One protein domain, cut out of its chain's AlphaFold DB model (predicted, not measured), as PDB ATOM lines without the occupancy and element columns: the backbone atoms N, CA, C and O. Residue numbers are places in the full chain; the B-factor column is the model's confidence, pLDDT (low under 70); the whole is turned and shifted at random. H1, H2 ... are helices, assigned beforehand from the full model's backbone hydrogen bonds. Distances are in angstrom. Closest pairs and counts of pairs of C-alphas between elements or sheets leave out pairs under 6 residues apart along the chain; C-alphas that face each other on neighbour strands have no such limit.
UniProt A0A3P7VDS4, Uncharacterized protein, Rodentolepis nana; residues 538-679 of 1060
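Overview. This is residues 538 to 679 of the 1060 residues of an uncharacterized protein of Rodentolepis nana (UniProt A0A3P7VDS4). A long helical hairpin, H1 and H2, makes an arm, with a small head of three helices, H3, H4 and H5, where H2 ends. Residues 573 to 581 stick out at the arm's far end. The printed part, 142 residues with five named helices and no named strand, is all helix and extended: radius of gyration of the C-alphas 26.0 A, spans 80 by 40 by 17 A.

Arrangement. H1, residues 538 to 571, and H2, residues 580 to 615, touch as a hairpin, a shallow tilt of 26 degrees; their closest C-alphas, Leu 558 and Val 593, are 5.8 A apart. H2 and H3, residues 618 to 636, meet only through their tight link. H5, residues 665 to 677, touches residues 619 to 627 of H3 alone, the same way at a shallow tilt of 8 degrees; the closest C-alphas, Ala 620 and Ile 673, are 5.5 A apart. H4, residues 645 to 658, forms a hairpin with H3 that only just touches, with 3 pairs of C-alphas within 8 A, the closest Phe 628 and Tyr 648. Every O i to N i+4 pair is within hydrogen-bond range in H2, H4 and H5, against 29 of 30 in H1 and 13 of 15 in H3.

Along the chain. H1 begins at C-alpha 538 (57.833, -21.324, 178.754) and spans 49.7 A; H2 spans 52.5 A. H5 ends at C-alpha 677 (77.249, -6.981, 179.790).

Size, cuts and confidence. The farthest C-alphas, Asp 578 and Ser 638, are 82.0 A apart. The printed part has no cut and no long link; 19 residues have pLDDT under 70, among them 634 to 642.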
ATOM      1  N   SER A 538      57.906 -19.933 178.255       80.00
ATOM      2  CA  SER A 538      57.833 -21.324 178.754       80.00
ATOM      3  C   SER A 538      56.927 -22.264 177.936       80.00
ATOM      4  O   SER A 538      57.326 -23.380 177.606       80.00
ATOM      5  N   GLY A 539      55.743 -21.799 177.524       82.88
ATOM      6  CA  GLY A 539      54.784 -22.567 176.718       82.88
ATOM      7  C   GLY A 539      55.209 -22.870 175.268       82.88
ATOM      8  O   GLY A 539      54.494 -23.591 174.571       82.88
ATOM      9  N   LEU A 540      56.338 -22.336 174.782       80.88
ATOM     10  CA  LEU A 540      56.994 -22.792 173.547       80.88
ATOM     11  C   LEU A 540      57.982 -23.931 173.821       80.88
ATOM     12  O   LEU A 540      58.019 -24.887 173.048       80.88
ATOM     13  N   GLU A 541      58.701 -23.889 174.943       73.44
ATOM     14  CA  GLU A 541      59.599 -24.972 175.367       73.44
ATOM     15  C   GLU A 541      58.810 -26.253 175.705       73.44
ATOM     16  O   GLU A 541      59.199 -27.352 175.310       73.44
ATOM     17  N   GLU A 542      57.637 -26.134 176.335       81.50
ATOM     18  CA  GLU A 542      56.725 -27.273 176.544       81.50
ATOM     19  C   GLU A 542      56.272 -27.901 175.213       81.50
ATOM     20  O   GLU A 542      56.318 -29.123 175.048       81.50
ATOM     21  N   LYS A 543      55.901 -27.073 174.223       80.94
ATOM     22  CA  LYS A 543      55.513 -27.538 172.879       80.94
ATOM     23  C   LYS A 543      56.676 -28.210 172.153       80.94
ATOM     24  O   LYS A 543      56.475 -29.279 171.585       80.94
ATOM     25  N   LYS A 544      57.877 -27.625 172.205       78.56
ATOM     26  CA  LYS A 544      59.123 -28.174 171.641       78.56
ATOM     27  C   LYS A 544      59.399 -29.580 172.185       78.56
ATOM     28  O   LYS A 544      59.561 -30.515 171.405       78.56
ATOM     29  N   ASN A 545      59.355 -29.763 173.506       76.31
ATOM     30  CA  ASN A 545      59.604 -31.068 174.128       76.31
ATOM     31  C   ASN A 545      58.508 -32.104 173.810       76.31
ATOM     32  O   ASN A 545      58.824 -33.239 173.447       76.31
ATOM     33  N   MET A 546      57.228 -31.717 173.847       81.62
ATOM     34  CA  MET A 546      56.122 -32.595 173.427       81.62
ATOM     35  C   MET A 546      56.235 -33.017 171.950       81.62
ATOM     36  O   MET A 546      55.979 -34.176 171.604       81.62
ATOM     37  N   LEU A 547      56.656 -32.098 171.076       80.94
ATOM     38  CA  LEU A 547      56.868 -32.352 169.651       80.94
ATOM     39  C   LEU A 547      58.018 -33.342 169.412       80.94
ATOM     40  O   LEU A 547      57.853 -34.280 168.634       80.94
ATOM     41  N   ILE A 548      59.140 -33.199 170.128       75.44
ATOM     42  CA  ILE A 548      60.291 -34.120 170.060       75.44
ATOM     43  C   ILE A 548      59.877 -35.548 170.452       75.44
ATOM     44  O   ILE A 548      60.173 -36.495 169.715       75.44
ATOM     45  N   HIS A 549      59.132 -35.715 171.551       76.25
ATOM     46  CA  HIS A 549      58.578 -37.018 171.941       76.25
ATOM     47  C   HIS A 549      57.645 -37.597 170.862       76.25
ATOM     48  O   HIS A 549      57.789 -38.759 170.476       76.25
ATOM     49  N   THR A 550      56.748 -36.775 170.312       77.56
ATOM     50  CA  THR A 550      55.797 -37.188 169.266       77.56
ATOM     51  C   THR A 550      56.508 -37.626 167.977       77.56
ATOM     52  O   THR A 550      56.152 -38.649 167.391       77.56
ATOM     53  N   ILE A 551      57.554 -36.907 167.550       78.38
ATOM     54  CA  ILE A 551      58.393 -37.267 166.392       78.38
ATOM     55  C   ILE A 551      59.134 -38.589 166.642       78.38
ATOM     56  O   ILE A 551      59.120 -39.471 165.779       78.38
ATOM     57  N   SER A 552      59.747 -38.746 167.822       76.50
ATOM     58  CA  SER A 552      60.414 -39.985 168.251       76.50
ATOM     59  C   SER A 552      59.488 -41.195 168.118       76.50
ATOM     60  O   SER A 552      59.861 -42.209 167.522       76.50
ATOM     61  N   ASP A 553      58.275 -41.095 168.655       81.00
ATOM     62  CA  ASP A 553      57.398 -42.254 168.792       81.00
ATOM     63  C   ASP A 553      56.658 -42.569 167.487       81.00
ATOM     64  O   ASP A 553      56.566 -43.744 167.124       81.00
ATOM     65  N   ASN A 554      56.295 -41.559 166.688       83.06
ATOM     66  CA  ASN A 554      55.831 -41.763 165.310       83.06
ATOM     67  C   ASN A 554      56.894 -42.475 164.448       83.06
ATOM     68  O   ASN A 554      56.565 -43.421 163.732       83.06
ATOM     69  N   ARG A 555      58.179 -42.098 164.559       77.38
ATOM     70  CA  ARG A 555      59.284 -42.781 163.850       77.38
ATOM     71  C   ARG A 555      59.475 -44.233 164.309       77.38
ATOM     72  O   ARG A 555      59.674 -45.113 163.469       77.38
ATOM     73  N   LYS A 556      59.368 -44.514 165.616       79.06
ATOM     74  CA  LYS A 556      59.390 -45.893 166.154       79.06
ATOM     75  C   LYS A 556      58.218 -46.726 165.623       79.06
ATOM     76  O   LYS A 556      58.419 -47.885 165.261       79.06
ATOM     77  N   ILE A 557      57.017 -46.146 165.572       81.44
ATOM     78  CA  ILE A 557      55.804 -46.797 165.056       81.44
ATOM     79  C   ILE A 557      55.965 -47.119 163.567       81.44
ATOM     80  O   ILE A 557      55.800 -48.279 163.196       81.44
ATOM     81  N   LEU A 558      56.365 -46.150 162.739       79.94
ATOM     82  CA  LEU A 558      56.532 -46.328 161.292       79.94
ATOM     83  C   LEU A 558      57.538 -47.450 160.973       79.94
ATOM     84  O   LEU A 558      57.190 -48.406 160.281       79.94
ATOM     85  N   LYS A 559      58.729 -47.422 161.588       79.00
ATOM     86  CA  LYS A 559      59.764 -48.467 161.435       79.00
ATOM     87  C   LYS A 559      59.282 -49.857 161.885       79.00
ATOM     88  O   LYS A 559      59.711 -50.870 161.329       79.00
ATOM     89  N   LYS A 560      58.389 -49.930 162.883       81.56
ATOM     90  CA  LYS A 560      57.772 -51.185 163.349       81.56
ATOM     91  C   LYS A 560      56.691 -51.690 162.386       81.56
ATOM     92  O   LYS A 560      56.656 -52.889 162.123       81.56
ATOM     93  N   LEU A 561      55.840 -50.810 161.857       81.25
ATOM     94  CA  LEU A 561      54.809 -51.157 160.869       81.25
ATOM     95  C   LEU A 561      55.449 -51.697 159.584       81.25
ATOM     96  O   LEU A 561      55.099 -52.786 159.141       81.25
ATOM     97  N   GLU A 562      56.453 -50.993 159.062       74.31
ATOM     98  CA  GLU A 562      57.251 -51.403 157.901       74.31
ATOM     99  C   GLU A 562      57.945 -52.759 158.120       74.31
ATOM    100  O   GLU A 562      57.826 -53.666 157.296       74.31
ATOM    101  N   SER A 563      58.594 -52.943 159.279       78.50
ATOM    102  CA  SER A 563      59.226 -54.223 159.642       78.50
ATOM    103  C   SER A 563      58.221 -55.375 159.733       78.50
ATOM    104  O   SER A 563      58.545 -56.492 159.332       78.50
ATOM    105  N   ASN A 564      57.016 -55.124 160.255       80.25
ATOM    106  CA  ASN A 564      55.951 -56.123 160.359       80.25
ATOM    107  C   ASN A 564      55.374 -56.487 158.983       80.25
ATOM    108  O   ASN A 564      55.180 -57.667 158.706       80.25
ATOM    109  N   LEU A 565      55.140 -55.498 158.115       77.62
ATOM    110  CA  LEU A 565      54.627 -55.701 156.758       77.62
ATOM    111  C   LEU A 565      55.587 -56.592 155.952       77.62
ATOM    112  O   LEU A 565      55.177 -57.623 155.420       77.62
ATOM    113  N   LEU A 566      56.886 -56.270 155.961       74.56
ATOM    114  CA  LEU A 566      57.926 -57.087 155.320       74.56
ATOM    115  C   LEU A 566      58.094 -58.473 155.962       74.56
ATOM    116  O   LEU A 566      58.393 -59.438 155.256       74.56
ATOM    117  N   LEU A 567      57.898 -58.607 157.276       76.06
ATOM    118  CA  LEU A 567      57.960 -59.904 157.956       76.06
ATOM    119  C   LEU A 567      56.790 -60.806 157.542       76.06
ATOM    120  O   LEU A 567      57.019 -61.937 157.119       76.06
ATOM    121  N   ASN A 568      55.558 -60.299 157.590       75.50
ATOM    122  CA  ASN A 568      54.360 -61.049 157.203       75.50
ATOM    123  C   ASN A 568      54.420 -61.452 155.719       75.50
ATOM    124  O   ASN A 568      54.168 -62.606 155.373       75.50
ATOM    125  N   PHE A 569      54.843 -60.527 154.851       70.31
ATOM    126  CA  PHE A 569      54.957 -60.774 153.414       70.31
ATOM    127  C   PHE A 569      56.103 -61.732 153.048       70.31
ATOM    128  O   PHE A 569      55.998 -62.477 152.074       70.31
ATOM    129  N   THR A 570      57.190 -61.793 153.828       71.81
ATOM    130  CA  THR A 570      58.254 -62.792 153.600       71.81
ATOM    131  C   THR A 570      57.904 -64.169 154.170       71.81
ATOM    132  O   THR A 570      58.194 -65.165 153.504       71.81
ATOM    133  N   LEU A 571      57.224 -64.243 155.320       73.81
ATOM    134  CA  LEU A 571      56.815 -65.503 155.964       73.81
ATOM    135  C   LEU A 571      55.626 -66.217 155.299       73.81
ATOM    136  O   LEU A 571      55.450 -67.408 155.539       73.81
ATOM    137  N   SER A 572      54.821 -65.538 154.475       71.12
ATOM    138  CA  SER A 572      53.685 -66.164 153.783       71.12
ATOM    139  C   SER A 572      54.114 -67.330 152.874       71.12
ATOM    140  O   SER A 572      54.966 -67.173 151.995       71.12
ATOM    141  N   THR A 573      53.513 -68.506 153.075       64.25
ATOM    142  CA  THR A 573      53.750 -69.729 152.287       64.25
ATOM    143  C   THR A 573      52.464 -70.189 151.609       64.25
ATOM    144  O   THR A 573      51.456 -70.369 152.287       64.25
ATOM    145  N   GLY A 574      52.516 -70.430 150.297       69.62
ATOM    146  CA  GLY A 574      51.339 -70.683 149.460       69.62
ATOM    147  C   GLY A 574      51.018 -69.486 148.562       69.62
ATOM    148  O   GLY A 574      51.813 -68.550 148.462       69.62
ATOM    149  N   ASN A 575      49.862 -69.520 147.897       68.94
ATOM    150  CA  ASN A 575      49.387 -68.405 147.082       68.94
ATOM    151  C   ASN A 575      48.977 -67.225 147.982       68.94
ATOM    152  O   ASN A 575      48.142 -67.373 148.872       68.94
ATOM    153  N   ILE A 576      49.555 -66.049 147.733       72.88
ATOM    154  CA  ILE A 576      49.317 -64.835 148.529       72.88
ATOM    155  C   ILE A 576      47.874 -64.335 148.346       72.88
ATOM    156  O   ILE A 576      47.287 -63.814 149.292       72.88
ATOM    157  N   LEU A 577      47.282 -64.554 147.165       73.19
ATOM    158  CA  LEU A 577      45.922 -64.119 146.821       73.19
ATOM    159  C   LEU A 577      44.822 -64.873 147.585       73.19
ATOM    160  O   LEU A 577      43.697 -64.392 147.655       73.19
ATOM    161  N   ASP A 578      45.142 -66.034 148.165       75.00
ATOM    162  CA  ASP A 578      44.197 -66.858 148.931       75.00
ATOM    163  C   ASP A 578      44.210 -66.529 150.445       75.00
ATOM    164  O   ASP A 578      43.508 -67.176 151.221       75.00
ATOM    165  N   ASN A 579      45.009 -65.545 150.892       78.62
ATOM    166  CA  ASN A 579      45.150 -65.177 152.307       78.62
ATOM    167  C   ASN A 579      44.495 -63.818 152.625       78.62
ATOM    168  O   ASN A 579      45.136 -62.765 152.617       78.62
ATOM    169  N   GLU A 580      43.203 -63.861 152.943       75.31
ATOM    170  CA  GLU A 580      42.380 -62.678 153.230       75.31
ATOM    171  C   GLU A 580      42.795 -61.941 154.526       75.31
ATOM    172  O   GLU A 580      42.779 -60.710 154.571       75.31
ATOM    173  N   GLU A 581      43.266 -62.659 155.557       72.81
ATOM    174  CA  GLU A 581      43.796 -62.048 156.793       72.81
ATOM    175  C   GLU A 581      45.049 -61.198 156.525       72.81
ATOM    176  O   GLU A 581      45.211 -60.105 157.082       72.81
ATOM    177  N   LEU A 582      45.937 -61.673 155.645       76.19
ATOM    178  CA  LEU A 582      47.129 -60.937 155.236       76.19
ATOM    179  C   LEU A 582      46.753 -59.655 154.484       76.19
ATOM    180  O   LEU A 582      47.294 -58.598 154.794       76.19
ATOM    181  N   ILE A 583      45.801 -59.717 153.549       76.44
ATOM    182  CA  ILE A 583      45.367 -58.544 152.772       76.44
ATOM    183  C   ILE A 583      44.769 -57.473 153.698       76.44
ATOM    184  O   ILE A 583      45.222 -56.326 153.678       76.44
ATOM    185  N   ASN A 584      43.842 -57.854 154.581       77.75
ATOM    186  CA  ASN A 584      43.196 -56.923 155.513       77.75
ATOM    187  C   ASN A 584      44.203 -56.287 156.496       77.75
ATOM    188  O   ASN A 584      44.179 -55.076 156.734       77.75
ATOM    189  N   THR A 585      45.153 -57.067 157.028       79.25
ATOM    190  CA  THR A 585      46.199 -56.523 157.919       79.25
ATOM    191  C   THR A 585      47.228 -55.651 157.186       79.25
ATOM    192  O   THR A 585      47.809 -54.744 157.793       79.25
ATOM    193  N   MET A 586      47.439 -55.857 155.882       73.88
ATOM    194  CA  MET A 586      48.277 -54.984 155.051       73.88
ATOM    195  C   MET A 586      47.590 -53.647 154.726       73.88
ATOM    196  O   MET A 586      48.252 -52.609 154.767       73.88
ATOM    197  N   GLU A 587      46.274 -53.628 154.508       76.75
ATOM    198  CA  GLU A 587      45.512 -52.381 154.336       76.75
ATOM    199  C   GLU A 587      45.487 -51.544 155.632       76.75
ATOM    200  O   GLU A 587      45.837 -50.358 155.621       76.75
ATOM    201  N   GLU A 588      45.219 -52.177 156.782       78.75
ATOM    202  CA  GLU A 588      45.302 -51.524 158.098       78.75
ATOM    203  C   GLU A 588      46.692 -50.942 158.404       78.75
ATOM    204  O   GLU A 588      46.805 -49.876 159.020       78.75
ATOM    205  N   THR A 589      47.766 -51.651 158.039       79.56
ATOM    206  CA  THR A 589      49.133 -51.166 158.291       79.56
ATOM    207  C   THR A 589      49.526 -50.052 157.327       79.56
ATOM    208  O   THR A 589      50.155 -49.094 157.779       79.56
ATOM    209  N   LYS A 590      49.081 -50.092 156.061       77.00
ATOM    210  CA  LYS A 590      49.249 -48.989 155.101       77.00
ATOM    211  C   LYS A 590      48.619 -47.690 155.611       77.00
ATOM    212  O   LYS A 590      49.320 -46.682 155.663       77.00
ATOM    213  N   HIS A 591      47.357 -47.719 156.053       81.19
ATOM    214  CA  HIS A 591      46.670 -46.522 156.569       81.19
ATOM    215  C   HIS A 591      47.431 -45.898 157.753       81.19
ATOM    216  O   HIS A 591      47.651 -44.689 157.813       81.19
ATOM    217  N   LYS A 592      47.930 -46.735 158.672       81.75
ATOM    218  CA  LYS A 592      48.701 -46.280 159.843       81.75
ATOM    219  C   LYS A 592      50.086 -45.731 159.462       81.75
ATOM    220  O   LYS A 592      50.598 -44.850 160.158       81.75
ATOM    221  N   VAL A 593      50.692 -46.203 158.367       79.44
ATOM    222  CA  VAL A 593      51.933 -45.634 157.807       79.44
ATOM    223  C   VAL A 593      51.669 -44.270 157.164       79.44
ATOM    224  O   VAL A 593      52.400 -43.327 157.467       79.44
ATOM    225  N   THR A 594      50.609 -44.108 156.363       81.19
ATOM    226  CA  THR A 594      50.267 -42.799 155.772       81.19
ATOM    227  C   THR A 594      49.909 -41.769 156.846       81.19
ATOM    228  O   THR A 594      50.490 -40.683 156.860       81.19
ATOM    229  N   ASP A 595      49.085 -42.141 157.833       84.06
ATOM    230  CA  ASP A 595      48.727 -41.267 158.962       84.06
ATOM    231  C   ASP A 595      49.951 -40.783 159.755       84.06
ATOM    232  O   ASP A 595      49.971 -39.661 160.266       84.06
ATOM    233  N   THR A 596      50.957 -41.647 159.941       86.00
ATOM    234  CA  THR A 596      52.168 -41.302 160.704       86.00
ATOM    235  C   THR A 596      53.170 -40.512 159.869       86.00
ATOM    236  O   THR A 596      53.826 -39.626 160.419       86.00
ATOM    237  N   ALA A 597      53.235 -40.737 158.554       81.19
ATOM    238  CA  ALA A 597      54.009 -39.912 157.631       81.19
ATOM    239  C   ALA A 597      53.477 -38.467 157.572       81.19
ATOM    240  O   ALA A 597      54.253 -37.526 157.744       81.19
ATOM    241  N   GLU A 598      52.161 -38.267 157.434       85.88
ATOM    242  CA  GLU A 598      51.557 -36.924 157.444       85.88
ATOM    243  C   GLU A 598      51.801 -36.188 158.769       85.88
ATOM    244  O   GLU A 598      52.207 -35.023 158.777       85.88
ATOM    245  N   LYS A 599      51.646 -36.883 159.906       86.06
ATOM    246  CA  LYS A 599      51.947 -36.325 161.237       86.06
ATOM    247  C   LYS A 599      53.416 -35.920 161.382       86.06
ATOM    248  O   LYS A 599      53.693 -34.917 162.035       86.06
ATOM    249  N   LEU A 600      54.352 -36.645 160.763       83.25
ATOM    250  CA  LEU A 600      55.770 -36.269 160.735       83.25
ATOM    251  C   LEU A 600      56.034 -35.043 159.844       83.25
ATOM    252  O   LEU A 600      56.810 -34.176 160.243       83.25
ATOM    253  N   VAL A 601      55.358 -34.911 158.697       86.94
ATOM    254  CA  VAL A 601      55.456 -33.717 157.830       86.94
ATOM    255  C   VAL A 601      54.889 -32.471 158.517       86.94
ATOM    256  O   VAL A 601      55.493 -31.399 158.443       86.94
ATOM    257  N   LEU A 602      53.758 -32.592 159.219       87.00
ATOM    258  CA  LEU A 602      53.202 -31.503 160.028       87.00
ATOM    259  C   LEU A 602      54.141 -31.134 161.185       87.00
ATOM    260  O   LEU A 602      54.455 -29.959 161.364       87.00
ATOM    261  N   ALA A 603      54.659 -32.129 161.911       84.19
ATOM    262  CA  ALA A 603      55.587 -31.898 163.013       84.19
ATOM    263  C   ALA A 603      56.896 -31.223 162.563       84.19
ATOM    264  O   ALA A 603      57.403 -30.357 163.273       84.19
ATOM    265  N   ALA A 604      57.411 -31.544 161.372       82.25
ATOM    266  CA  ALA A 604      58.580 -30.873 160.803       82.25
ATOM    267  C   ALA A 604      58.331 -29.371 160.551       82.25
ATOM    268  O   ALA A 604      59.186 -28.548 160.879       82.25
ATOM    269  N   LYS A 605      57.144 -28.997 160.043       87.56
ATOM    270  CA  LYS A 605      56.755 -27.584 159.864       87.56
ATOM    271  C   LYS A 605      56.674 -26.850 161.203       87.56
ATOM    272  O   LYS A 605      57.316 -25.818 161.368       87.56
ATOM    273  N   THR A 606      55.972 -27.422 162.184       85.94
ATOM    274  CA  THR A 606      55.874 -26.839 163.534       85.94
ATOM    275  C   THR A 606      57.243 -26.727 164.216       85.94
ATOM    276  O   THR A 606      57.494 -25.755 164.923       85.94
ATOM    277  N   SER A 607      58.162 -27.670 163.976       81.00
ATOM    278  CA  SER A 607      59.532 -27.590 164.496       81.00
ATOM    279  C   SER A 607      60.298 -26.401 163.908       81.00
ATOM    280  O   SER A 607      60.957 -25.685 164.655       81.00
ATOM    281  N   ALA A 608      60.173 -26.150 162.600       83.31
ATOM    282  CA  ALA A 608      60.805 -25.005 161.942       83.31
ATOM    283  C   ALA A 608      60.210 -23.657 162.399       83.31
ATOM    284  O   ALA A 608      60.944 -22.685 162.574       83.31
ATOM    285  N   GLU A 609      58.897 -23.594 162.647       85.56
ATOM    286  CA  GLU A 609      58.232 -22.414 163.224       85.56
ATOM    287  C   GLU A 609      58.726 -22.116 164.650       85.56
ATOM    288  O   GLU A 609      59.053 -20.970 164.967       85.56
ATOM    289  N   ILE A 610      58.838 -23.147 165.499       84.19
ATOM    290  CA  ILE A 610      59.409 -23.029 166.849       84.19
ATOM    291  C   ILE A 610      60.870 -22.572 166.770       84.19
ATOM    292  O   ILE A 610      61.250 -21.630 167.462       84.19
ATOM    293  N   GLU A 611      61.687 -23.186 165.913       81.56
ATOM    294  CA  GLU A 611      63.109 -22.852 165.795       81.56
ATOM    295  C   GLU A 611      63.342 -21.427 165.266       81.56
ATOM    296  O   GLU A 611      64.257 -20.746 165.734       81.56
ATOM    297  N   ALA A 612      62.479 -20.923 164.376       84.25
ATOM    298  CA  ALA A 612      62.506 -19.530 163.931       84.25
ATOM    299  C   ALA A 612      62.191 -18.540 165.071       84.25
ATOM    300  O   ALA A 612      62.884 -17.529 165.215       84.25
ATOM    301  N   LEU A 613      61.191 -18.842 165.912       83.38
ATOM    302  CA  LEU A 613      60.860 -18.043 167.101       83.38
ATOM    303  C   LEU A 613      61.996 -18.078 168.136       83.38
ATOM    304  O   LEU A 613      62.435 -17.029 168.611       83.38
ATOM    305  N   THR A 614      62.535 -19.265 168.420       82.88
ATOM    306  CA  THR A 614      63.692 -19.468 169.305       82.88
ATOM    307  C   THR A 614      64.920 -18.702 168.806       82.88
ATOM    308  O   THR A 614      65.543 -17.964 169.571       82.88
ATOM    309  N   CYS A 615      65.250 -18.783 167.514       84.44
ATOM    310  CA  CYS A 615      66.413 -18.099 166.945       84.44
ATOM    311  C   CYS A 615      66.336 -16.566 167.015       84.44
ATOM    312  O   CYS A 615      67.384 -15.918 166.976       84.44
ATOM    313  N   ALA A 616      65.156 -15.970 167.203       86.62
ATOM    314  CA  ALA A 616      65.037 -14.528 167.410       86.62
ATOM    315  C   ALA A 616      65.743 -14.047 168.701       86.62
ATOM    316  O   ALA A 616      66.206 -12.907 168.759       86.62
ATOM    317  N   TYR A 617      65.917 -14.925 169.699       89.19
ATOM    318  CA  TYR A 617      66.656 -14.642 170.939       89.19
ATOM    319  C   TYR A 617      68.170 -14.943 170.856       89.19
ATOM    320  O   TYR A 617      68.931 -14.569 171.758       89.19
ATOM    321  N   ARG A 618      68.647 -15.552 169.755       87.94
ATOM    322  CA  ARG A 618      70.050 -15.976 169.546       87.94
ATOM    323  C   ARG A 618      71.106 -14.874 169.799       87.94
ATOM    324  O   ARG A 618      72.150 -15.219 170.355       87.94
ATOM    325  N   PRO A 619      70.887 -13.573 169.495       86.88
ATOM    326  CA  PRO A 619      71.876 -12.525 169.786       86.88
ATOM    327  C   PRO A 619      72.186 -12.340 171.280       86.88
ATOM    328  O   PRO A 619      73.338 -12.109 171.644       86.88
ATOM    329  N   ALA A 620      71.181 -12.475 172.153       86.88
ATOM    330  CA  ALA A 620      71.369 -12.365 173.600       86.88
ATOM    331  C   ALA A 620      72.100 -13.595 174.161       86.88
ATOM    332  O   ALA A 620      73.037 -13.454 174.950       86.88
ATOM    333  N   ALA A 621      71.743 -14.788 173.679       88.69
ATOM    334  CA  ALA A 621      72.432 -16.027 174.030       88.69
ATOM    335  C   ALA A 621      73.913 -16.007 173.613       88.69
ATOM    336  O   ALA A 621      74.777 -16.393 174.402       88.69
ATOM    337  N   LYS A 622      74.228 -15.477 172.418       86.50
ATOM    338  CA  LYS A 622      75.617 -15.313 171.958       86.50
ATOM    339  C   LYS A 622      76.421 -14.398 172.883       86.50
ATOM    340  O   LYS A 622      77.561 -14.710 173.218       86.50
ATOM    341  N   ARG A 623      75.829 -13.283 173.328       82.44
ATOM    342  CA  ARG A 623      76.492 -12.366 174.268       82.44
ATOM    343  C   ARG A 623      76.798 -13.047 175.605       82.44
ATOM    344  O   ARG A 623      77.886 -12.838 176.133       82.44
ATOM    345  N   GLY A 624      75.877 -13.870 176.111       84.50
ATOM    346  CA  GLY A 624      76.097 -14.692 177.304       84.50
ATOM    347  C   GLY A 624      77.232 -15.703 177.130       84.50
ATOM    348  O   GLY A 624      78.146 -15.743 177.950       84.50
ATOM    349  N   ALA A 625      77.229 -16.464 176.031       86.38
ATOM    350  CA  ALA A 625      78.271 -17.455 175.760       86.38
ATOM    351  C   ALA A 625      79.665 -16.808 175.715       86.38
ATOM    352  O   ALA A 625      80.556 -17.212 176.459       86.38
ATOM    353  N   LEU A 626      79.827 -15.741 174.928       82.69
ATOM    354  CA  LEU A 626      81.085 -14.999 174.811       82.69
ATOM    355  C   LEU A 626      81.590 -14.462 176.165       82.69
ATOM    356  O   LEU A 626      82.786 -14.528 176.438       82.69
ATOM    357  N   LEU A 627      80.699 -13.988 177.042       79.56
ATOM    358  CA  LEU A 627      81.081 -13.529 178.384       79.56
ATOM    359  C   LEU A 627      81.497 -14.679 179.315       79.56
ATOM    360  O   LEU A 627      82.420 -14.497 180.106       79.56
ATOM    361  N   PHE A 628      80.894 -15.868 179.207       83.31
ATOM    362  CA  PHE A 628      81.350 -17.043 179.961       83.31
ATOM    363  C   PHE A 628      82.753 -17.504 179.541       83.31
ATOM    364  O   PHE A 628      83.563 -17.838 180.407       83.31
ATOM    365  N   PHE A 629      83.067 -17.500 178.241       81.06
ATOM    366  CA  PHE A 629      84.412 -17.860 177.778       81.06
ATOM    367  C   PHE A 629      85.454 -16.831 178.225       81.06
ATOM    368  O   PHE A 629      86.443 -17.231 178.830       81.06
ATOM    369  N   ILE A 630      85.172 -15.526 178.110       76.50
ATOM    370  CA  ILE A 630      86.038 -14.471 178.669       76.50
ATOM    371  C   ILE A 630      86.276 -14.679 180.175       76.50
ATOM    372  O   ILE A 630      87.418 -14.616 180.624       76.50
ATOM    373  N   LEU A 631      85.231 -14.973 180.961       72.62
ATOM    374  CA  LEU A 631      85.363 -15.268 182.397       72.62
ATOM    375  C   LEU A 631      86.159 -16.552 182.678       72.62
ATOM    376  O   LEU A 631      86.841 -16.625 183.696       72.62
ATOM    377  N   THR A 632      86.092 -17.550 181.796       73.75
ATOM    378  CA  THR A 632      86.874 -18.793 181.905       73.75
ATOM    379  C   THR A 632      88.350 -18.540 181.594       73.75
ATOM    380  O   THR A 632      89.222 -19.020 182.318       73.75
ATOM    381  N   ASP A 633      88.638 -17.719 180.582       70.00
ATOM    382  CA  ASP A 633      89.995 -17.347 180.175       70.00
ATOM    383  C   ASP A 633      90.722 -16.508 181.246       70.00
ATOM    384  O   ASP A 633      91.949 -16.572 181.340       70.00
ATOM    385  N   MET A 634      90.000 -15.807 182.136       66.69
ATOM    386  CA  MET A 634      90.598 -15.113 183.297       66.69
ATOM    387  C   MET A 634      91.398 -16.049 184.219       66.69
ATOM    388  O   MET A 634      92.316 -15.595 184.908       66.69
ATOM    389  N   ALA A 635      91.116 -17.358 184.209       64.69
ATOM    390  CA  ALA A 635      91.895 -18.354 184.944       64.69
ATOM    391  C   ALA A 635      93.375 -18.419 184.505       64.69
ATOM    392  O   ALA A 635      94.219 -18.870 185.279       64.69
ATOM    393  N   THR A 636      93.703 -17.939 183.296       65.00
ATOM    394  CA  THR A 636      95.090 -17.813 182.807       65.00
ATOM    395  C   THR A 636      95.877 -16.696 183.501       65.00
ATOM    396  O   THR A 636      97.101 -16.770 183.572       65.00
ATOM    397  N   ILE A 637      95.186 -15.685 184.043       65.50
ATOM    398  CA  ILE A 637      95.782 -14.542 184.755       65.50
ATOM    399  C   ILE A 637      96.019 -14.904 186.226       65.50
ATOM    400  O   ILE A 637      97.055 -14.566 186.796       65.50
ATOM    401  N   SER A 638      95.062 -15.594 186.853       58.94
ATOM    402  CA  SER A 638      95.201 -16.117 188.215       58.94
ATOM    403  C   SER A 638      94.290 -17.330 188.440       58.94
ATOM    404  O   SER A 638      93.098 -17.246 188.123       58.94
ATOM    405  N   PRO A 639      94.775 -18.413 189.087       63.38
ATOM    406  CA  PRO A 639      93.963 -19.582 189.443       63.38
ATOM    407  C   PRO A 639      92.696 -19.271 190.259       63.38
ATOM    408  O   PRO A 639      91.775 -20.084 190.284       63.38
ATOM    409  N   MET A 640      92.617 -18.094 190.894       64.19
ATOM    410  CA  MET A 640      91.432 -17.632 191.627       64.19
ATOM    411  C   MET A 640      90.213 -17.365 190.724       64.19
ATOM    412  O   MET A 640      89.074 -17.548 191.171       64.19
ATOM    413  N   TYR A 641      90.408 -16.979 189.459       67.12
ATOM    414  CA  TYR A 641      89.331 -16.586 188.534       67.12
ATOM    415  C   TYR A 641      88.673 -17.772 187.807       67.12
ATOM    416  O   TYR A 641      88.503 -17.763 186.595       67.12
ATOM    417  N   GLN A 642      88.285 -18.811 188.550       68.19
ATOM    418  CA  GLN A 642      87.593 -19.982 187.995       68.19
ATOM    419  C   GLN A 642      86.105 -20.001 188.348       68.19
ATOM    420  O   GLN A 642      85.741 -19.919 189.524       68.19
ATOM    421  N   PHE A 643      85.248 -20.133 187.337       70.00
ATOM    422  CA  PHE A 643      83.794 -20.022 187.459       70.00
ATOM    423  C   PHE A 643      83.112 -21.322 187.015       70.00
ATOM    424  O   PHE A 643      83.384 -21.833 185.932       70.00
ATOM    425  N   ALA A 644      82.200 -21.857 187.831       68.62
ATOM    426  CA  ALA A 644      81.377 -22.994 187.425       68.62
ATOM    427  C   ALA A 644      80.304 -22.557 186.420       68.62
ATOM    428  O   ALA A 644      79.595 -21.578 186.663       68.62
ATOM    429  N   LEU A 645      80.081 -23.350 185.364       77.88
ATOM    430  CA  LEU A 645      78.962 -23.131 184.436       77.88
ATOM    431  C   LEU A 645      77.614 -23.091 185.179       77.88
ATOM    432  O   LEU A 645      76.794 -22.221 184.916       77.88
ATOM    433  N   ALA A 646      77.407 -23.955 186.178       72.12
ATOM    434  CA  ALA A 646      76.184 -23.954 186.988       72.12
ATOM    435  C   ALA A 646      75.970 -22.644 187.778       72.12
ATOM    436  O   ALA A 646      74.834 -22.193 187.921       72.12
ATOM    437  N   ALA A 647      77.047 -22.016 188.265       67.44
ATOM    438  CA  ALA A 647      76.974 -20.718 188.936       67.44
ATOM    439  C   ALA A 647      76.708 -19.590 187.926       67.44
ATOM    440  O   ALA A 647      75.860 -18.733 188.179       67.44
ATOM    441  N   TYR A 648      77.362 -19.634 186.759       78.38
ATOM    442  CA  TYR A 648      77.123 -18.682 185.674       78.38
ATOM    443  C   TYR A 648      75.673 -18.733 185.174       78.38
ATOM    444  O   TYR A 648      75.029 -17.691 185.087       78.38
ATOM    445  N   THR A 649      75.109 -19.919 184.930       79.19
ATOM    446  CA  THR A 649      73.713 -20.061 184.484       79.19
ATOM    447  C   THR A 649      72.721 -19.532 185.523       79.19
ATOM    448  O   THR A 649      71.771 -18.848 185.155       79.19
ATOM    449  N   LYS A 650      72.964 -19.744 186.826       72.81
ATOM    450  CA  LYS A 650      72.109 -19.188 187.892       72.81
ATOM    451  C   LYS A 650      72.214 -17.656 187.993       72.81
ATOM    452  O   LYS A 650      71.212 -16.977 188.229       72.81
ATOM    453  N   LEU A 651      73.406 -17.092 187.772       70.69
ATOM    454  CA  LEU A 651      73.594 -15.642 187.640       70.69
ATOM    455  C   LEU A 651      72.856 -15.105 186.403       70.69
ATOM    456  O   LEU A 651      72.174 -14.089 186.489       70.69
ATOM    457  N   PHE A 652      72.935 -15.813 185.278       81.06
ATOM    458  CA  PHE A 652      72.277 -15.470 184.019       81.06
ATOM    459  C   PHE A 652      70.743 -15.470 184.146       81.06
ATOM    460  O   PHE A 652      70.104 -14.492 183.767       81.06
ATOM    461  N   GLU A 653      70.152 -16.490 184.780       82.12
ATOM    462  CA  GLU A 653      68.726 -16.511 185.159       82.12
ATOM    463  C   GLU A 653      68.353 -15.301 186.040       82.12
ATOM    464  O   GLU A 653      67.353 -14.628 185.793       82.12
ATOM    465  N   THR A 654      69.196 -14.963 187.023       71.56
ATOM    466  CA  THR A 654      68.991 -13.798 187.907       71.56
ATOM    467  C   THR A 654      69.069 -12.466 187.139       71.56
ATOM    468  O   THR A 654      68.330 -11.527 187.438       71.56
ATOM    469  N   VAL A 655      69.933 -12.369 186.123       76.81
ATOM    470  CA  VAL A 655      70.029 -11.204 185.226       76.81
ATOM    471  C   VAL A 655      68.800 -11.096 184.318       76.81
ATOM    472  O   VAL A 655      68.275  -9.992 184.158       76.81
ATOM    473  N   LEU A 656      68.286 -12.209 183.782       84.12
ATOM    474  CA  LEU A 656      67.049 -12.218 182.987       84.12
ATOM    475  C   LEU A 656      65.851 -11.710 183.805       84.12
ATOM    476  O   LEU A 656      65.139 -10.821 183.329       84.12
ATOM    477  N   GLN A 657      65.706 -12.170 185.053       81.38
ATOM    478  CA  GLN A 657      64.679 -11.700 185.998       81.38
ATOM    479  C   GLN A 657      64.806 -10.205 186.342       81.38
ATOM    480  O   GLN A 657      63.799  -9.518 186.494       81.38
ATOM    481  N   ARG A 658      66.037  -9.688 186.474       74.19
ATOM    482  CA  ARG A 658      66.315  -8.279 186.828       74.19
ATOM    483  C   ARG A 658      66.320  -7.319 185.630       74.19
ATOM    484  O   ARG A 658      66.323  -6.105 185.824       74.19
ATOM    485  N   SER A 659      66.362  -7.829 184.401       82.38
ATOM    486  CA  SER A 659      66.349  -7.016 183.180       82.38
ATOM    487  C   SER A 659      64.940  -6.491 182.874       82.38
ATOM    488  O   SER A 659      63.964  -7.234 182.962       82.38
ATOM    489  N   ALA A 660      64.812  -5.220 182.479       79.06
ATOM    490  CA  ALA A 660      63.506  -4.583 182.283       79.06
ATOM    491  C   ALA A 660      62.687  -5.246 181.145       79.06
ATOM    492  O   ALA A 660      63.203  -5.368 180.022       79.06
ATOM    493  N   PRO A 661      61.435  -5.684 181.394       81.44
ATOM    494  CA  PRO A 661      60.575  -6.269 180.367       81.44
ATOM    495  C   PRO A 661      60.098  -5.207 179.364       81.44
ATOM    496  O   PRO A 661      59.851  -4.060 179.725       81.44
ATOM    497  N   ASP A 662      59.958  -5.600 178.099       83.88
ATOM    498  CA  ASP A 662      59.445  -4.770 177.000       83.88
ATOM    499  C   ASP A 662      58.691  -5.698 176.030       83.88
ATOM    500  O   ASP A 662      59.119  -6.830 175.800       83.88
ATOM    501  N   THR A 663      57.563  -5.246 175.480       79.81
ATOM    502  CA  THR A 663      56.761  -6.016 174.512       79.81
ATOM    503  C   THR A 663      57.382  -6.032 173.115       79.81
ATOM    504  O   THR A 663      57.083  -6.914 172.309       79.81
ATOM    505  N   VAL A 664      58.273  -5.084 172.809       86.44
ATOM    506  CA  VAL A 664      59.015  -5.026 171.549       86.44
ATOM    507  C   VAL A 664      60.297  -5.840 171.693       86.44
ATOM    508  O   VAL A 664      61.282  -5.370 172.265       86.44
ATOM    509  N   LEU A 665      60.322  -7.039 171.099       85.06
ATOM    510  CA  LEU A 665      61.447  -7.983 171.177       85.06
ATOM    511  C   LEU A 665      62.821  -7.324 170.948       85.06
ATOM    512  O   LEU A 665      63.752  -7.564 171.710       85.06
ATOM    513  N   LYS A 666      62.950  -6.434 169.954       83.88
ATOM    514  CA  LYS A 666      64.215  -5.732 169.670       83.88
ATOM    515  C   LYS A 666      64.715  -4.884 170.851       83.88
ATOM    516  O   LYS A 666      65.920  -4.802 171.049       83.88
ATOM    517  N   ARG A 667      63.819  -4.273 171.634       81.50
ATOM    518  CA  ARG A 667      64.169  -3.521 172.853       81.50
ATOM    519  C   ARG A 667      64.421  -4.452 174.034       81.50
ATOM    520  O   ARG A 667      65.415  -4.271 174.728       81.50
ATOM    521  N   ARG A 668      63.594  -5.492 174.207       86.69
ATOM    522  CA  ARG A 668      63.801  -6.537 175.226       86.69
ATOM    523  C   ARG A 668      65.191  -7.170 175.103       86.69
ATOM    524  O   ARG A 668      65.895  -7.280 176.103       86.69
ATOM    525  N   LEU A 669      65.623  -7.491 173.881       85.25
ATOM    526  CA  LEU A 669      66.968  -7.996 173.592       85.25
ATOM    527  C   LEU A 669      68.066  -6.991 173.956       85.25
ATOM    528  O   LEU A 669      69.058  -7.403 174.545       85.25
ATOM    529  N   THR A 670      67.895  -5.693 173.673       78.94
ATOM    530  CA  THR A 670      68.847  -4.660 174.117       78.94
ATOM    531  C   THR A 670      68.935  -4.606 175.642       78.94
ATOM    532  O   THR A 670      70.035  -4.679 176.178       78.94
ATOM    533  N   ASN A 671      67.799  -4.563 176.350       79.12
ATOM    534  CA  ASN A 671      67.758  -4.533 177.818       79.12
ATOM    535  C   ASN A 671      68.488  -5.744 178.428       79.12
ATOM    536  O   ASN A 671      69.262  -5.591 179.372       79.12
ATOM    537  N   ILE A 672      68.269  -6.937 177.866       82.69
ATOM    538  CA  ILE A 672      68.945  -8.179 178.263       82.69
ATOM    539  C   ILE A 672      70.455  -8.096 177.967       82.69
ATOM    540  O   ILE A 672      71.266  -8.316 178.863       82.69
ATOM    541  N   ILE A 673      70.856  -7.735 176.742       79.06
ATOM    542  CA  ILE A 673      72.266  -7.662 176.311       79.06
ATOM    543  C   ILE A 673      73.073  -6.663 177.149       79.06
ATOM    544  O   ILE A 673      74.203  -6.978 177.543       79.06
ATOM    545  N   THR A 674      72.504  -5.496 177.455       69.94
ATOM    546  CA  THR A 674      73.137  -4.507 178.336       69.94
ATOM    547  C   THR A 674      73.266  -5.066 179.751       69.94
ATOM    548  O   THR A 674      74.379  -5.106 180.273       69.94
ATOM    549  N   LYS A 675      72.193  -5.625 180.335       69.69
ATOM    550  CA  LYS A 675      72.222  -6.131 181.719       69.69
ATOM    551  C   LYS A 675      73.138  -7.345 181.924       69.69
ATOM    552  O   LYS A 675      73.716  -7.482 182.998       69.69
ATOM    553  N   ILE A 676      73.319  -8.197 180.908       74.00
ATOM    554  CA  ILE A 676      74.336  -9.267 180.930       74.00
ATOM    555  C   ILE A 676      75.748  -8.666 180.813       74.00
ATOM    556  O   ILE A 676      76.659  -9.108 181.507       74.00
ATOM    557  N   THR A 677      75.941  -7.643 179.972       67.50
ATOM    558  CA  THR A 677      77.249  -6.981 179.790       67.50
ATOM    559  C   THR A 677      77.707  -6.234 181.047       67.50
ATOM    560  O   THR A 677      78.885  -6.296 181.384       67.50
ATOM    561  N   GLU A 678      76.793  -5.584 181.773       64.50
ATOM    562  CA  GLU A 678      77.072  -4.934 183.064       64.50
ATOM    563  C   GLU A 678      77.632  -5.898 184.132       64.50
ATOM    564  O   GLU A 678      78.247  -5.448 185.095       64.50
ATOM    565  N   ALA A 679      77.418  -7.213 183.987       56.41
ATOM    566  CA  ALA A 679      77.676  -8.208 185.029       56.41
ATOM    567  C   ALA A 679      79.014  -8.974 184.904       56.41
ATOM    568  O   ALA A 679      79.266  -9.860 185.721       56.41
TER     569      ALA A 679